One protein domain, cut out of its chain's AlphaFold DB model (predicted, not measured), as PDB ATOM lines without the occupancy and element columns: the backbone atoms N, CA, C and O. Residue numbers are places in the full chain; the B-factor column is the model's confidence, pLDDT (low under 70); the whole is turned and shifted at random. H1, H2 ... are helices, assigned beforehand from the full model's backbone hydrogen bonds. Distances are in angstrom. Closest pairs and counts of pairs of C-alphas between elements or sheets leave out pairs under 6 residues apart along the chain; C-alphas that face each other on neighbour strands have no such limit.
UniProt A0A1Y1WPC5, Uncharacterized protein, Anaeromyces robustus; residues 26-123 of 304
ATOM      1  N   GLU A  26      19.046 -23.365 -13.300       58.56
ATOM      2  CA  GLU A  26      20.182 -24.229 -13.654       58.56
ATOM      3  C   GLU A  26      19.876 -25.634 -13.122       58.56
ATOM      4  O   GLU A  26      20.260 -26.042 -12.029       58.56
ATOM      5  N   ILE A  27      19.044 -26.338 -13.870       57.31
ATOM      6  CA  ILE A  27      18.553 -27.656 -13.589       57.31
ATOM      7  C   ILE A  27      19.590 -28.555 -14.220       57.31
ATOM      8  O   ILE A  27      19.886 -28.479 -15.411       57.31
ATOM      9  N   THR A  28      20.157 -29.380 -13.360       65.62
ATOM     10  CA  THR A  28      21.128 -30.405 -13.682       65.62
ATOM     11  C   THR A  28      20.566 -31.342 -14.748       65.62
ATOM     12  O   THR A  28      19.717 -32.183 -14.448       65.62
ATOM     13  N   GLY A  29      20.995 -31.171 -15.997       73.25
ATOM     14  CA  GLY A  29      20.719 -32.120 -17.074       73.25
ATOM     15  C   GLY A  29      21.657 -33.320 -17.017       73.25
ATOM     16  O   GLY A  29      22.560 -33.383 -16.184       73.25
ATOM     17  N   LEU A  30      21.499 -34.255 -17.956       76.50
ATOM     18  CA  LEU A  30      22.441 -35.371 -18.119       76.50
ATOM     19  C   LEU A  30      23.875 -34.894 -18.418       76.50
ATOM     20  O   LEU A  30      24.833 -35.515 -17.964       76.50
ATOM     21  N   SER A  31      24.034 -33.757 -19.103       77.06
ATOM     22  CA  SER A  31      25.336 -33.107 -19.294       77.06
ATOM     23  C   SER A  31      25.978 -32.696 -17.966       77.06
ATOM     24  O   SER A  31      27.176 -32.881 -17.780       77.06
ATOM     25  N   SER A  32      25.183 -32.250 -16.989       78.06
ATOM     26  CA  SER A  32      25.673 -31.935 -15.642       78.06
ATOM     27  C   SER A  32      26.147 -33.174 -14.880       78.06
ATOM     28  O   SER A  32      27.053 -33.062 -14.056       78.06
ATOM     29  N   TYR A  33      25.570 -34.350 -15.151       78.44
ATOM     30  CA  TYR A  33      26.075 -35.614 -14.610       78.44
ATOM     31  C   TYR A  33      27.426 -35.989 -15.230       78.44
ATOM     32  O   TYR A  33      28.362 -36.263 -14.480       78.44
ATOM     33  N   SER A  34      27.559 -35.928 -16.562       77.06
ATOM     34  CA  SER A  34      28.842 -36.170 -17.248       77.06
ATOM     35  C   SER A  34      29.935 -35.246 -16.712       77.06
ATOM     36  O   SER A  34      30.976 -35.716 -16.266       77.06
ATOM     37  N   ASP A  35      29.651 -33.943 -16.627       81.19
ATOM     38  CA  ASP A  35      30.576 -32.951 -16.077       81.19
ATOM     39  C   ASP A  35      30.959 -33.241 -14.617       81.19
ATOM     40  O   ASP A  35      32.077 -32.940 -14.190       81.19
ATOM     41  N   CYS A  36      30.025 -33.778 -13.825       81.00
ATOM     42  CA  CYS A  36      30.278 -34.165 -12.441       81.00
ATOM     43  C   CYS A  36      31.246 -35.350 -12.378       81.00
ATOM     44  O   CYS A  36      32.244 -35.278 -11.657       81.00
ATOM     45  N   VAL A  37      30.988 -36.392 -13.174       78.38
ATOM     46  CA  VAL A  37      31.836 -37.587 -13.261       78.38
ATOM     47  C   VAL A  37      33.232 -37.233 -13.772       78.38
ATOM     48  O   VAL A  37      34.215 -37.663 -13.175       78.38
ATOM     49  N   ASP A  38      33.345 -36.388 -14.796       81.50
ATOM     50  CA  ASP A  38      34.637 -35.983 -15.360       81.50
ATOM     51  C   ASP A  38      35.490 -35.193 -14.358       81.50
ATOM     52  O   ASP A  38      36.713 -35.339 -14.306       81.50
ATOM     53  N   LYS A  39      34.856 -34.352 -13.530       85.38
ATOM     54  CA  LYS A  39      35.560 -33.515 -12.545       85.38
ATOM     55  C   LYS A  39      35.888 -34.246 -11.250       85.38
ATOM     56  O   LYS A  39      36.907 -33.937 -10.633       85.38
ATOM     57  N   LYS A  40      35.009 -35.139 -10.790       82.12
ATOM     58  CA  LYS A  40      35.079 -35.730  -9.443       82.12
ATOM     59  C   LYS A  40      35.316 -37.240  -9.436       82.12
ATOM     60  O   LYS A  40      35.564 -37.800  -8.371       82.12
ATOM     61  N   GLY A  41      35.259 -37.899 -10.590       80.19
ATOM     62  CA  GLY A  41      35.085 -39.345 -10.663       80.19
ATOM     63  C   GLY A  41      33.664 -39.759 -10.267       80.19
ATOM     64  O   GLY A  41      32.795 -38.929 -10.003       80.19
ATOM     65  N   TYR A  42      33.412 -41.068 -10.220       77.31
ATOM     66  CA  TYR A  42      32.123 -41.597  -9.778       77.31
ATOM     67  C   TYR A  42      31.976 -41.429  -8.258       77.31
ATOM     68  O   TYR A  42      32.525 -42.211  -7.482       77.31
ATOM     69  N   VAL A  43      31.255 -40.388  -7.835       80.25
ATOM     70  CA  VAL A  43      30.985 -40.068  -6.424       80.25
ATOM     71  C   VAL A  43      29.483 -39.939  -6.169       80.25
ATOM     72  O   VAL A  43      28.726 -39.589  -7.072       80.25
ATOM     73  N   GLU A  44      29.053 -40.197  -4.929       85.62
ATOM     74  CA  GLU A  44      27.641 -40.174  -4.495       85.62
ATOM     75  C   GLU A  44      26.928 -38.854  -4.844       85.62
ATOM     76  O   GLU A  44      25.780 -38.854  -5.274       85.62
ATOM     77  N   GLU A  45      27.642 -37.729  -4.787       82.31
ATOM     78  CA  GLU A  45      27.127 -36.408  -5.177       82.31
ATOM     79  C   GLU A  45      26.696 -36.345  -6.654       82.31
ATOM     80  O   GLU A  45      25.733 -35.661  -6.996       82.31
ATOM     81  N   CYS A  46      27.382 -37.065  -7.549       85.69
ATOM     82  CA  CYS A  46      26.989 -37.143  -8.956       85.69
ATOM     83  C   CYS A  46      25.756 -38.035  -9.147       85.69
ATOM     84  O   CYS A  46      24.980 -37.808 -10.074       85.69
ATOM     85  N   GLN A  47      25.537 -39.012  -8.260       86.81
ATOM     86  CA  GLN A  47      24.346 -39.859  -8.301       86.81
ATOM     87  C   GLN A  47      23.078 -39.048  -8.018       86.81
ATOM     88  O   GLN A  47      22.100 -39.193  -8.742       86.81
ATOM     89  N   GLU A  48      23.103 -38.136  -7.042       87.75
ATOM     90  CA  GLU A  48      21.947 -37.276  -6.747       87.75
ATOM     91  C   GLU A  48      21.576 -36.385  -7.949       87.75
ATOM     92  O   GLU A  48      20.401 -36.239  -8.302       87.75
ATOM     93  N   VAL A  49      22.588 -35.832  -8.627       86.12
ATOM     94  CA  VAL A  49      22.437 -35.053  -9.869       86.12
ATOM     95  C   VAL A  49      21.777 -35.901 -10.962       86.12
ATOM     96  O   VAL A  49      20.832 -35.444 -11.612       86.12
ATOM     97  N   PHE A  50      22.246 -37.139 -11.145       87.75
ATOM     98  CA  PHE A  50      21.681 -38.083 -12.108       87.75
ATOM     99  C   PHE A  50      20.233 -38.452 -11.776       87.75
ATOM    100  O   PHE A  50      19.363 -38.352 -12.639       87.75
ATOM    101  N   ASP A  51      19.952 -38.822 -10.528       90.31
ATOM    102  CA  ASP A  51      18.623 -39.240 -10.080       90.31
ATOM    103  C   ASP A  51      17.602 -38.113 -10.260       90.31
ATOM    104  O   ASP A  51      16.495 -38.340 -10.759       90.31
ATOM    105  N   LYS A  52      17.991 -36.872  -9.941       90.81
ATOM    106  CA  LYS A  52      17.161 -35.686 -10.172       90.81
ATOM    107  C   LYS A  52      16.892 -35.459 -11.661       90.81
ATOM    108  O   LYS A  52      15.744 -35.207 -12.035       90.81
ATOM    109  N   ALA A  53      17.914 -35.568 -12.514       90.31
ATOM    110  CA  ALA A  53      17.751 -35.448 -13.964       90.31
ATOM    111  C   ALA A  53      16.801 -36.531 -14.511       90.31
ATOM    112  O   ALA A  53      15.855 -36.230 -15.242       90.31
ATOM    113  N   MET A  54      16.991 -37.786 -14.093       90.31
ATOM    114  CA  MET A  54      16.160 -38.920 -14.497       90.31
ATOM    115  C   MET A  54      14.716 -38.801 -14.007       90.31
ATOM    116  O   MET A  54      13.795 -39.167 -14.741       90.31
ATOM    117  N   ALA A  55      14.487 -38.257 -12.810       94.69
ATOM    118  CA  ALA A  55      13.144 -37.985 -12.306       94.69
ATOM    119  C   ALA A  55      12.399 -36.985 -13.206       94.69
ATOM    120  O   ALA A  55      11.272 -37.260 -13.619       94.69
ATOM    121  N   LEU A  56      13.045 -35.878 -13.593       93.62
ATOM    122  CA  LEU A  56      12.454 -34.872 -14.482       93.62
ATOM    123  C   LEU A  56      12.185 -35.418 -15.891       93.62
ATOM    124  O   LEU A  56      11.109 -35.196 -16.451       93.62
ATOM    125  N   LEU A  57      13.127 -36.183 -16.453       92.75
ATOM    126  CA  LEU A  57      12.941 -36.871 -17.735       92.75
ATOM    127  C   LEU A  57      11.779 -37.874 -17.672       92.75
ATOM    128  O   LEU A  57      10.977 -37.960 -18.604       92.75
ATOM    129  N   SER A  58      11.655 -38.604 -16.561       94.31
ATOM    130  CA  SER A  58      10.564 -39.551 -16.315       94.31
ATOM    131  C   SER A  58       9.210 -38.849 -16.220       94.31
ATOM    132  O   SER A  58       8.245 -39.306 -16.834       94.31
ATOM    133  N   GLU A  59       9.122 -37.720 -15.508       96.38
ATOM    134  CA  GLU A  59       7.908 -36.897 -15.431       96.38
ATOM    135  C   GLU A  59       7.479 -36.390 -16.813       96.38
ATOM    136  O   GLU A  59       6.331 -36.604 -17.212       96.38
ATOM    137  N   CYS A  60       8.406 -35.799 -17.573       96.44
ATOM    138  CA  CYS A  60       8.144 -35.329 -18.934       96.44
ATOM    139  C   CYS A  60       7.683 -36.477 -19.851       96.44
ATOM    140  O   CYS A  60       6.643 -36.376 -20.499       96.44
ATOM    141  N   SER A  61       8.380 -37.618 -19.838       94.62
ATOM    142  CA  SER A  61       8.014 -38.802 -20.629       94.62
ATOM    143  C   SER A  61       6.630 -39.356 -20.259       94.62
ATOM    144  O   SER A  61       5.844 -39.719 -21.136       94.62
ATOM    145  N   LYS A  62       6.278 -39.400 -18.968       95.62
ATOM    146  CA  LYS A  62       4.937 -39.808 -18.516       95.62
ATOM    147  C   LYS A  62       3.861 -38.840 -19.012       95.62
ATOM    148  O   LYS A  62       2.826 -39.298 -19.500       95.62
ATOM    149  N   ALA A  63       4.103 -37.533 -18.921       96.69
ATOM    150  CA  ALA A  63       3.183 -36.509 -19.410       96.69
ATOM    151  C   ALA A  63       2.990 -36.604 -20.934       96.69
ATOM    152  O   ALA A  63       1.854 -36.646 -21.408       96.69
ATOM    153  N   MET A  64       4.080 -36.767 -21.691       95.62
ATOM    154  CA  MET A  64       4.040 -37.030 -23.131       95.62
ATOM    155  C   MET A  64       3.213 -38.270 -23.464       95.62
ATOM    156  O   MET A  64       2.290 -38.180 -24.264       95.62
ATOM    157  N   ASN A  65       3.483 -39.408 -22.817       93.44
ATOM    158  CA  ASN A  65       2.764 -40.662 -23.071       93.44
ATOM    159  C   ASN A  65       1.268 -40.578 -22.740       93.44
ATOM    160  O   ASN A  65       0.463 -41.289 -23.341       93.44
ATOM    161  N   LYS A  66       0.886 -39.725 -21.784       95.38
ATOM    162  CA  LYS A  66      -0.518 -39.454 -21.464       95.38
ATOM    163  C   LYS A  66      -1.218 -38.676 -22.584       95.38
ATOM    164  O   LYS A  66      -2.397 -38.918 -22.827       95.38
ATOM    165  N   ILE A  67      -0.509 -37.762 -23.247       95.25
ATOM    166  CA  ILE A  67      -1.018 -36.965 -24.376       95.25
ATOM    167  C   ILE A  67      -1.033 -37.804 -25.656       95.25
ATOM    168  O   ILE A  67      -2.066 -37.923 -26.314       95.25
ATOM    169  N   CYS A  68       0.106 -38.411 -25.986       95.12
ATOM    170  CA  CYS A  68       0.279 -39.302 -27.120       95.12
ATOM    171  C   CYS A  68       1.166 -40.487 -26.748       95.12
ATOM    172  O   CYS A  68       2.369 -40.351 -26.513       95.12
ATOM    173  N   ASN A  69       0.574 -41.675 -26.718       89.75
ATOM    174  CA  ASN A  69       1.284 -42.898 -26.390       89.75
ATOM    175  C   ASN A  69       1.947 -43.478 -27.646       89.75
ATOM    176  O   ASN A  69       1.388 -44.347 -28.315       89.75
ATOM    177  N   MET A  70       3.159 -42.998 -27.932       81.25
ATOM    178  CA  MET A  70       3.979 -43.447 -29.065       81.25
ATOM    179  C   MET A  70       4.757 -44.747 -28.776       81.25
ATOM    180  O   MET A  70       5.380 -45.296 -29.677       81.25
ATOM    181  N   ASN A  71       4.731 -45.253 -27.535       70.94
ATOM    182  CA  ASN A  71       5.535 -46.398 -27.075       70.94
ATOM    183  C   ASN A  71       4.802 -47.749 -27.156       70.94
ATOM    184  O   ASN A  71       5.170 -48.702 -26.467       70.94
ATOM    185  N   LYS A  72       3.728 -47.851 -27.937       67.56
ATOM    186  CA  LYS A  72       2.981 -49.105 -28.043       67.56
ATOM    187  C   LYS A  72       3.588 -50.010 -29.103       67.56
ATOM    188  O   LYS A  72       3.729 -49.625 -30.258       67.56
ATOM    189  N   ASN A  73       3.881 -51.236 -28.688       71.19
ATOM    190  CA  ASN A  73       4.288 -52.296 -29.592       71.19
ATOM    191  C   ASN A  73       3.127 -52.645 -30.533       71.19
ATOM    192  O   ASN A  73       1.989 -52.822 -30.086       71.19
ATOM    193  N   PHE A  74       3.435 -52.775 -31.821       74.94
ATOM    194  CA  PHE A  74       2.510 -53.225 -32.859       74.94
ATOM    195  C   PHE A  74       2.406 -54.748 -32.826       74.94
ATOM    196  O   PHE A  74       2.845 -55.427 -33.743       74.94
ATOM    197  N   ASN A  75       1.894 -55.298 -31.726       76.12
ATOM    198  CA  ASN A  75       1.875 -56.743 -31.498       76.12
ATOM    199  C   ASN A  75       0.798 -57.484 -32.301       76.12
ATOM    200  O   ASN A  75       0.837 -58.703 -32.393       76.12
ATOM    201  N   ASP A  76      -0.188 -56.772 -32.833       80.94
ATOM    202  CA  ASP A  76      -1.288 -57.313 -33.633       80.94
ATOM    203  C   ASP A  76      -2.070 -56.166 -34.299       80.94
ATOM    204  O   ASP A  76      -1.908 -54.994 -33.936       80.94
ATOM    205  N   LYS A  77      -2.961 -56.474 -35.246       83.94
ATOM    206  CA  LYS A  77      -3.808 -55.459 -35.885       83.94
ATOM    207  C   LYS A  77      -4.661 -54.631 -34.913       83.94
ATOM    208  O   LYS A  77      -4.776 -53.420 -35.089       83.94
ATOM    209  N   ASN A  78      -5.227 -55.226 -33.859       85.06
ATOM    210  CA  ASN A  78      -6.032 -54.467 -32.890       85.06
ATOM    211  C   ASN A  78      -5.173 -53.455 -32.115       85.06
ATOM    212  O   ASN A  78      -5.650 -52.386 -31.724       85.06
ATOM    213  N   SER A  79      -3.906 -53.788 -31.869       87.12
ATOM    214  CA  SER A  79      -2.929 -52.880 -31.282       87.12
ATOM    215  C   SER A  79      -2.588 -51.742 -32.248       87.12
ATOM    216  O   SER A  79      -2.581 -50.592 -31.808       87.12
ATOM    217  N   LEU A  80      -2.435 -52.029 -33.550       89.94
ATOM    218  CA  LEU A  80      -2.212 -51.021 -34.589       89.94
ATOM    219  C   LEU A  80      -3.374 -50.024 -34.648       89.94
ATOM    220  O   LEU A  80      -3.141 -48.827 -34.516       89.94
ATOM    221  N   ASP A  81      -4.624 -50.484 -34.736       91.69
ATOM    222  CA  ASP A  81      -5.787 -49.585 -34.812       91.69
ATOM    223  C   ASP A  81      -5.915 -48.690 -33.566       91.69
ATOM    224  O   ASP A  81      -6.231 -47.499 -33.669       91.69
ATOM    225  N   LYS A  82      -5.611 -49.218 -32.371       92.12
ATOM    226  CA  LYS A  82      -5.575 -48.423 -31.128       92.12
ATOM    227  C   LYS A  82      -4.462 -47.378 -31.145       92.12
ATOM    228  O   LYS A  82      -4.673 -46.268 -30.654       92.12
ATOM    229  N   VAL A  83      -3.284 -47.735 -31.656       92.00
ATOM    230  CA  VAL A  83      -2.164 -46.800 -31.818       92.00
ATOM    231  C   VAL A  83      -2.536 -45.713 -32.811       92.00
ATOM    232  O   VAL A  83      -2.417 -44.540 -32.480       92.00
ATOM    233  N   CYS A  84      -3.090 -46.079 -33.961       94.38
ATOM    234  CA  CYS A  84      -3.496 -45.138 -34.995       94.38
ATOM    235  C   CYS A  84      -4.636 -44.224 -34.558       94.38
ATOM    236  O   CYS A  84      -4.620 -43.036 -34.864       94.38
ATOM    237  N   THR A  85      -5.582 -44.727 -33.766       95.19
ATOM    238  CA  THR A  85      -6.637 -43.893 -33.175       95.19
ATOM    239  C   THR A  85      -6.057 -42.851 -32.215       95.19
ATOM    240  O   THR A  85      -6.473 -41.696 -32.234       95.19
ATOM    241  N   ASN A  86      -5.079 -43.226 -31.382       95.25
ATOM    242  CA  ASN A  86      -4.416 -42.269 -30.496       95.25
ATOM    243  C   ASN A  86      -3.521 -41.288 -31.271       95.25
ATOM    244  O   ASN A  86      -3.556 -40.092 -30.992       95.25
ATOM    245  N   TRP A  87      -2.777 -41.781 -32.262       95.75
ATOM    246  CA  TRP A  87      -1.929 -40.986 -33.148       95.75
ATOM    247  C   TRP A  87      -2.728 -39.917 -33.899       95.75
ATOM    248  O   TRP A  87      -2.348 -38.751 -33.899       95.75
ATOM    249  N   ASN A  88      -3.875 -40.287 -34.468       96.06
ATOM    250  CA  ASN A  88      -4.736 -39.384 -35.233       96.06
ATOM    251  C   ASN A  88      -5.586 -38.446 -34.355       96.06
ATOM    252  O   ASN A  88      -6.395 -37.689 -34.886       96.06
ATOM    253  N   SER A  89      -5.446 -38.494 -33.027       97.25
ATOM    254  CA  SER A  89      -6.147 -37.565 -32.137       97.25
ATOM    255  C   SER A  89      -5.541 -36.161 -32.196       97.25
ATOM    256  O   SER A  89      -4.323 -36.011 -32.311       97.25
ATOM    257  N   ASP A  90      -6.378 -35.135 -32.015       97.62
ATOM    258  CA  ASP A  90      -5.937 -33.733 -31.959       97.62
ATOM    259  C   ASP A  90      -4.823 -33.526 -30.929       97.62
ATOM    260  O   ASP A  90      -3.849 -32.826 -31.191       97.62
ATOM    261  N   SER A  91      -4.916 -34.184 -29.771       96.44
ATOM    262  CA  SER A  91      -3.897 -34.118 -28.719       96.44
ATOM    263  C   SER A  91      -2.521 -34.570 -29.207       96.44
ATOM    264  O   SER A  91      -1.522 -33.912 -28.913       96.44
ATOM    265  N   CYS A  92      -2.451 -35.671 -29.960       96.94
ATOM    266  CA  CYS A  92      -1.175 -36.160 -30.468       96.94
ATOM    267  C   CYS A  92      -0.653 -35.304 -31.626       96.94
ATOM    268  O   CYS A  92       0.522 -34.939 -31.635       96.94
ATOM    269  N   GLN A  93      -1.525 -34.918 -32.558       97.19
ATOM    270  CA  GLN A  93      -1.144 -34.056 -33.680       97.19
ATOM    271  C   GLN A  93      -0.661 -32.677 -33.201       97.19
ATOM    272  O   GLN A  93       0.328 -32.154 -33.716       97.19
ATOM    273  N   ASN A  94      -1.280 -32.122 -32.155       96.56
ATOM    274  CA  ASN A  94      -0.816 -30.892 -31.517       96.56
ATOM    275  C   ASN A  94       0.533 -31.086 -30.819       96.56
ATOM    276  O   ASN A  94       1.397 -30.234 -30.966       96.56
ATOM    277  N   LEU A  95       0.779 -32.215 -30.140       96.19
ATOM    278  CA  LEU A  95       2.102 -32.493 -29.562       96.19
ATOM    279  C   LEU A  95       3.205 -32.544 -30.633       96.19
ATOM    280  O   LEU A  95       4.308 -32.052 -30.408       96.19
ATOM    281  N   VAL A  96       2.921 -33.121 -31.800       95.75
ATOM    282  CA  VAL A  96       3.875 -33.182 -32.921       95.75
ATOM    283  C   VAL A  96       4.145 -31.789 -33.489       95.75
ATOM    284  O   VAL A  96       5.289 -31.461 -33.796       95.75
ATOM    285  N   LYS A  97       3.099 -30.967 -33.613       95.88
ATOM    286  CA  LYS A  97       3.176 -29.613 -34.167       95.88
ATOM    287  C   LYS A  97       3.834 -28.615 -33.212       95.88
ATOM    288  O   LYS A  97       4.698 -27.850 -33.631       95.88
ATOM    289  N   ASP A  98       3.405 -28.614 -31.956       95.56
ATOM    290  CA  ASP A  98       3.801 -27.639 -30.938       95.56
ATOM    291  C   ASP A  98       5.066 -28.086 -30.184       95.56
ATOM    292  O   ASP A  98       5.730 -27.282 -29.531       95.56
ATOM    293  N   GLY A  99       5.424 -29.370 -30.287       94.50
ATOM    294  CA  GLY A  99       6.591 -29.964 -29.646       94.50
ATOM    295  C   GLY A  99       6.427 -30.172 -28.138       94.50
ATOM    296  O   GLY A  99       5.440 -29.778 -27.512       94.50
ATOM    297  N   VAL A 100       7.439 -30.789 -27.521       96.06
ATOM    298  CA  VAL A 100       7.447 -31.104 -26.078       96.06
ATOM    299  C   VAL A 100       7.437 -29.884 -25.162       96.06
ATOM    300  O   VAL A 100       7.047 -29.990 -24.005       96.06
ATOM    301  N   GLU A 101       7.826 -28.713 -25.659       94.94
ATOM    302  CA  GLU A 101       7.842 -27.464 -24.883       94.94
ATOM    303  C   GLU A 101       6.430 -26.992 -24.500       94.94
ATOM    304  O   GLU A 101       6.254 -26.245 -23.530       94.94
ATOM    305  N   SER A 102       5.413 -27.464 -25.232       95.44
ATOM    306  CA  SER A 102       4.002 -27.251 -24.903       95.44
ATOM    307  C   SER A 102       3.586 -27.936 -23.592       95.44
ATOM    308  O   SER A 102       2.617 -27.511 -22.961       95.44
ATOM    309  N   ILE A 103       4.344 -28.939 -23.130       96.62
ATOM    310  CA  ILE A 103       4.049 -29.732 -21.934       96.62
ATOM    311  C   ILE A 103       4.677 -29.071 -20.696       96.62
ATOM    312  O   ILE A 103       5.904 -28.947 -20.628       96.62
ATOM    313  N   PRO A 104       3.884 -28.677 -19.678       96.44
ATOM    314  CA  PRO A 104       4.398 -28.029 -18.469       96.44
ATOM    315  C   PRO A 104       5.502 -28.815 -17.751       96.44
ATOM    316  O   PRO A 104       6.503 -28.228 -17.344       96.44
ATOM    317  N   GLU A 105       5.357 -30.134 -17.632       96.44
ATOM    318  CA  GLU A 105       6.325 -31.028 -16.989       96.44
ATOM    319  C   GLU A 105       7.673 -31.043 -17.726       96.44
ATOM    320  O   GLU A 105       8.728 -31.096 -17.096       96.44
ATOM    321  N   CYS A 106       7.657 -30.899 -19.052       95.69
ATOM    322  CA  CYS A 106       8.860 -30.843 -19.880       95.69
ATOM    323  C   CYS A 106       9.548 -29.470 -19.844       95.69
ATOM    324  O   CYS A 106      10.692 -29.335 -20.265       95.69
ATOM    325  N   LYS A 107       8.933 -28.422 -19.281       94.06
ATOM    326  CA  LYS A 107       9.608 -27.113 -19.176       94.06
ATOM    327  C   LYS A 107      10.799 -27.125 -18.215       94.06
ATOM    328  O   LYS A 107      11.607 -26.200 -18.286       94.06
ATOM    329  N   LYS A 108      10.903 -28.149 -17.362       93.25
ATOM    330  CA  LYS A 108      11.941 -28.305 -16.335       93.25
ATOM    331  C   LYS A 108      13.192 -29.056 -16.809       93.25
ATOM    332  O   LYS A 108      14.202 -28.991 -16.127       93.25
ATOM    333  N   ILE A 109      13.139 -29.798 -17.913       91.75
ATOM    334  CA  ILE A 109      14.325 -30.505 -18.434       91.75
ATOM    335  C   ILE A 109      15.220 -29.541 -19.222       91.75
ATOM    336  O   ILE A 109      14.798 -28.423 -19.497       91.75
ATOM    337  N   THR A 110      16.449 -29.933 -19.559       90.62
ATOM    338  CA  THR A 110      17.388 -29.080 -20.311       90.62
ATOM    339  C   THR A 110      17.028 -28.971 -21.792       90.62
ATOM    340  O   THR A 110      16.254 -29.775 -22.311       90.62
ATOM    341  N   ASP A 111      17.595 -27.976 -22.482       90.38
ATOM    342  CA  ASP A 111      17.396 -27.783 -23.926       90.38
ATOM    343  C   ASP A 111      17.893 -28.999 -24.729       90.38
ATOM    344  O   ASP A 111      17.169 -29.482 -25.593       90.38
ATOM    345  N   ASP A 112      19.039 -29.583 -24.356       87.44
ATOM    346  CA  ASP A 112      19.552 -30.812 -24.983       87.44
ATOM    347  C   ASP A 112      18.536 -31.962 -24.905       87.44
ATOM    348  O   ASP A 112      18.232 -32.616 -25.900       87.44
ATOM    349  N   SER A 113      17.944 -32.187 -23.726       89.69
ATOM    350  CA  SER A 113      16.922 -33.222 -23.553       89.69
ATOM    351  C   SER A 113      15.631 -32.897 -24.305       89.69
ATOM    352  O   SER A 113      14.959 -33.802 -24.797       89.69
ATOM    353  N   ILE A 114      15.264 -31.617 -24.413       93.00
ATOM    354  CA  ILE A 114      14.134 -31.178 -25.239       93.00
ATOM    355  C   ILE A 114      14.379 -31.523 -26.707       93.00
ATOM    356  O   ILE A 114      13.474 -32.045 -27.360       93.00
ATOM    357  N   ASP A 115      15.579 -31.266 -27.217       91.12
ATOM    358  CA  ASP A 115      15.938 -31.559 -28.600       91.12
ATOM    359  C   ASP A 115      15.977 -33.071 -28.868       91.12
ATOM    360  O   ASP A 115      15.424 -33.524 -29.872       91.12
ATOM    361  N   GLU A 116      16.474 -33.881 -27.926       89.19
ATOM    362  CA  GLU A 116      16.364 -35.347 -27.998       89.19
ATOM    363  C   GLU A 116      14.905 -35.822 -28.078       89.19
ATOM    364  O   GLU A 116      14.565 -36.708 -28.872       89.19
ATOM    365  N   PHE A 117      14.006 -35.227 -27.287       92.25
ATOM    366  CA  PHE A 117      12.584 -35.542 -27.370       92.25
ATOM    367  C   PHE A 117      11.954 -35.078 -28.688       92.25
ATOM    368  O   PHE A 117      11.131 -35.813 -29.238       92.25
ATOM    369  N   LYS A 118      12.322 -33.904 -29.220       92.56
ATOM    370  CA  LYS A 118      11.856 -33.432 -30.537       92.56
ATOM    371  C   LYS A 118      12.272 -34.403 -31.638       92.56
ATOM    372  O   LYS A 118      11.432 -34.783 -32.455       92.56
ATOM    373  N   ASP A 119      13.520 -34.860 -31.621       89.56
ATOM    374  CA  ASP A 119      14.021 -35.859 -32.564       89.56
ATOM    375  C   ASP A 119      13.277 -37.191 -32.419       89.56
ATOM    376  O   ASP A 119      12.861 -37.782 -33.419       89.56
ATOM    377  N   ARG A 120      13.031 -37.649 -31.183       88.06
ATOM    378  CA  ARG A 120      12.231 -38.856 -30.940       88.06
ATOM    379  C   ARG A 120      10.809 -38.709 -31.483       88.06
ATOM    380  O   ARG A 120      10.370 -39.594 -32.210       88.06
ATOM    381  N   ILE A 121      10.113 -37.609 -31.186       92.19
ATOM    382  CA  ILE A 121       8.761 -37.338 -31.706       92.19
ATOM    383  C   ILE A 121       8.771 -37.324 -33.229       92.19
ATOM    384  O   ILE A 121       7.931 -37.971 -33.846       92.19
ATOM    385  N   LYS A 122       9.725 -36.623 -33.847       91.06
ATOM    386  CA  LYS A 122       9.847 -36.548 -35.303       91.06
ATOM    387  C   LYS A 122      10.027 -37.938 -35.911       91.06
ATOM    388  O   LYS A 122       9.297 -38.298 -36.831       91.06
ATOM    389  N   ASN A 123      10.935 -38.746 -35.372       86.62
ATOM    390  CA  ASN A 123      11.181 -40.098 -35.872       86.62
ATOM    391  C   ASN A 123       9.960 -41.008 -35.687       86.62
ATOM    392  O   ASN A 123       9.557 -41.694 -36.627       86.62
TER     393      ASN A 123
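This is residues 26 to 123 of the 304 residues of an uncharacterized protein of Anaeromyces robustus (UniProt A0A1Y1WPC5). One long helix, H2, makes the backbone of an elongated, loose model: H1 folds back along its first part as a helical hairpin, while H5 packs on its second half with H6 and H4 near by. H3 lies at the other end from H1 and touches no helix. The printed part has 98 residues with six named helices, H1 to H6 in order, and no named strand; the class is all helix. The radius of gyration of the C-alphas is 16.2 A, and the spans are 50 by 28 by 19 A.

H1, residues 30 to 40, touches residues 46 to 53 of H2, residues 44 to 67, opposite ways at a shallow tilt of 7 degrees; the closest C-alphas, of Tyr 33 and Phe 50, are 5.6 A apart. H3, residues 77 to 87, is close to but not clearly touching H4, residues 90 to 98; the closest C-alphas, of Asn 86 and Cys 92, are 6.9 A apart. H2 and H4 only just touch, with 3 pairs of C-alphas within 8 A, the closest being Ile 67 and Ser 91 at 5.9 A. H5, residues 104 to 108, touches residues 56 to 63 of H2, the hub; the closest C-alphas, of Cys 60 and Cys 106, are 4.6 A apart. H6, residues 111 to 123, is close to but not clearly touching H4, the closest C-alphas being Val 96 and Ile 121 at 6.5 A. Every O i to N i+4 pair is within hydrogen-bond range in H1, H3, H4 and H6; H2 has 19 of 20, and H5 has 0 of 1, with 1 of 2 O i to N i+3 pairs.

H1 begins at C-alpha 30 (22.441, -35.371, -18.119). H2 is 35.0 A long, H6 18.2 A, H1 15.3 A, H3 14.8 A, H4 11.5 A and H5 7.8 A. H6 ends at C-alpha 123 (11.181, -40.098, -35.872).

The C-alphas of Lys 40 and Lys 77, the two farthest apart, are 51.0 A apart. The printed part has no cut and no long link. pLDDT is under 70 at residues 26 to 28 and residue 72.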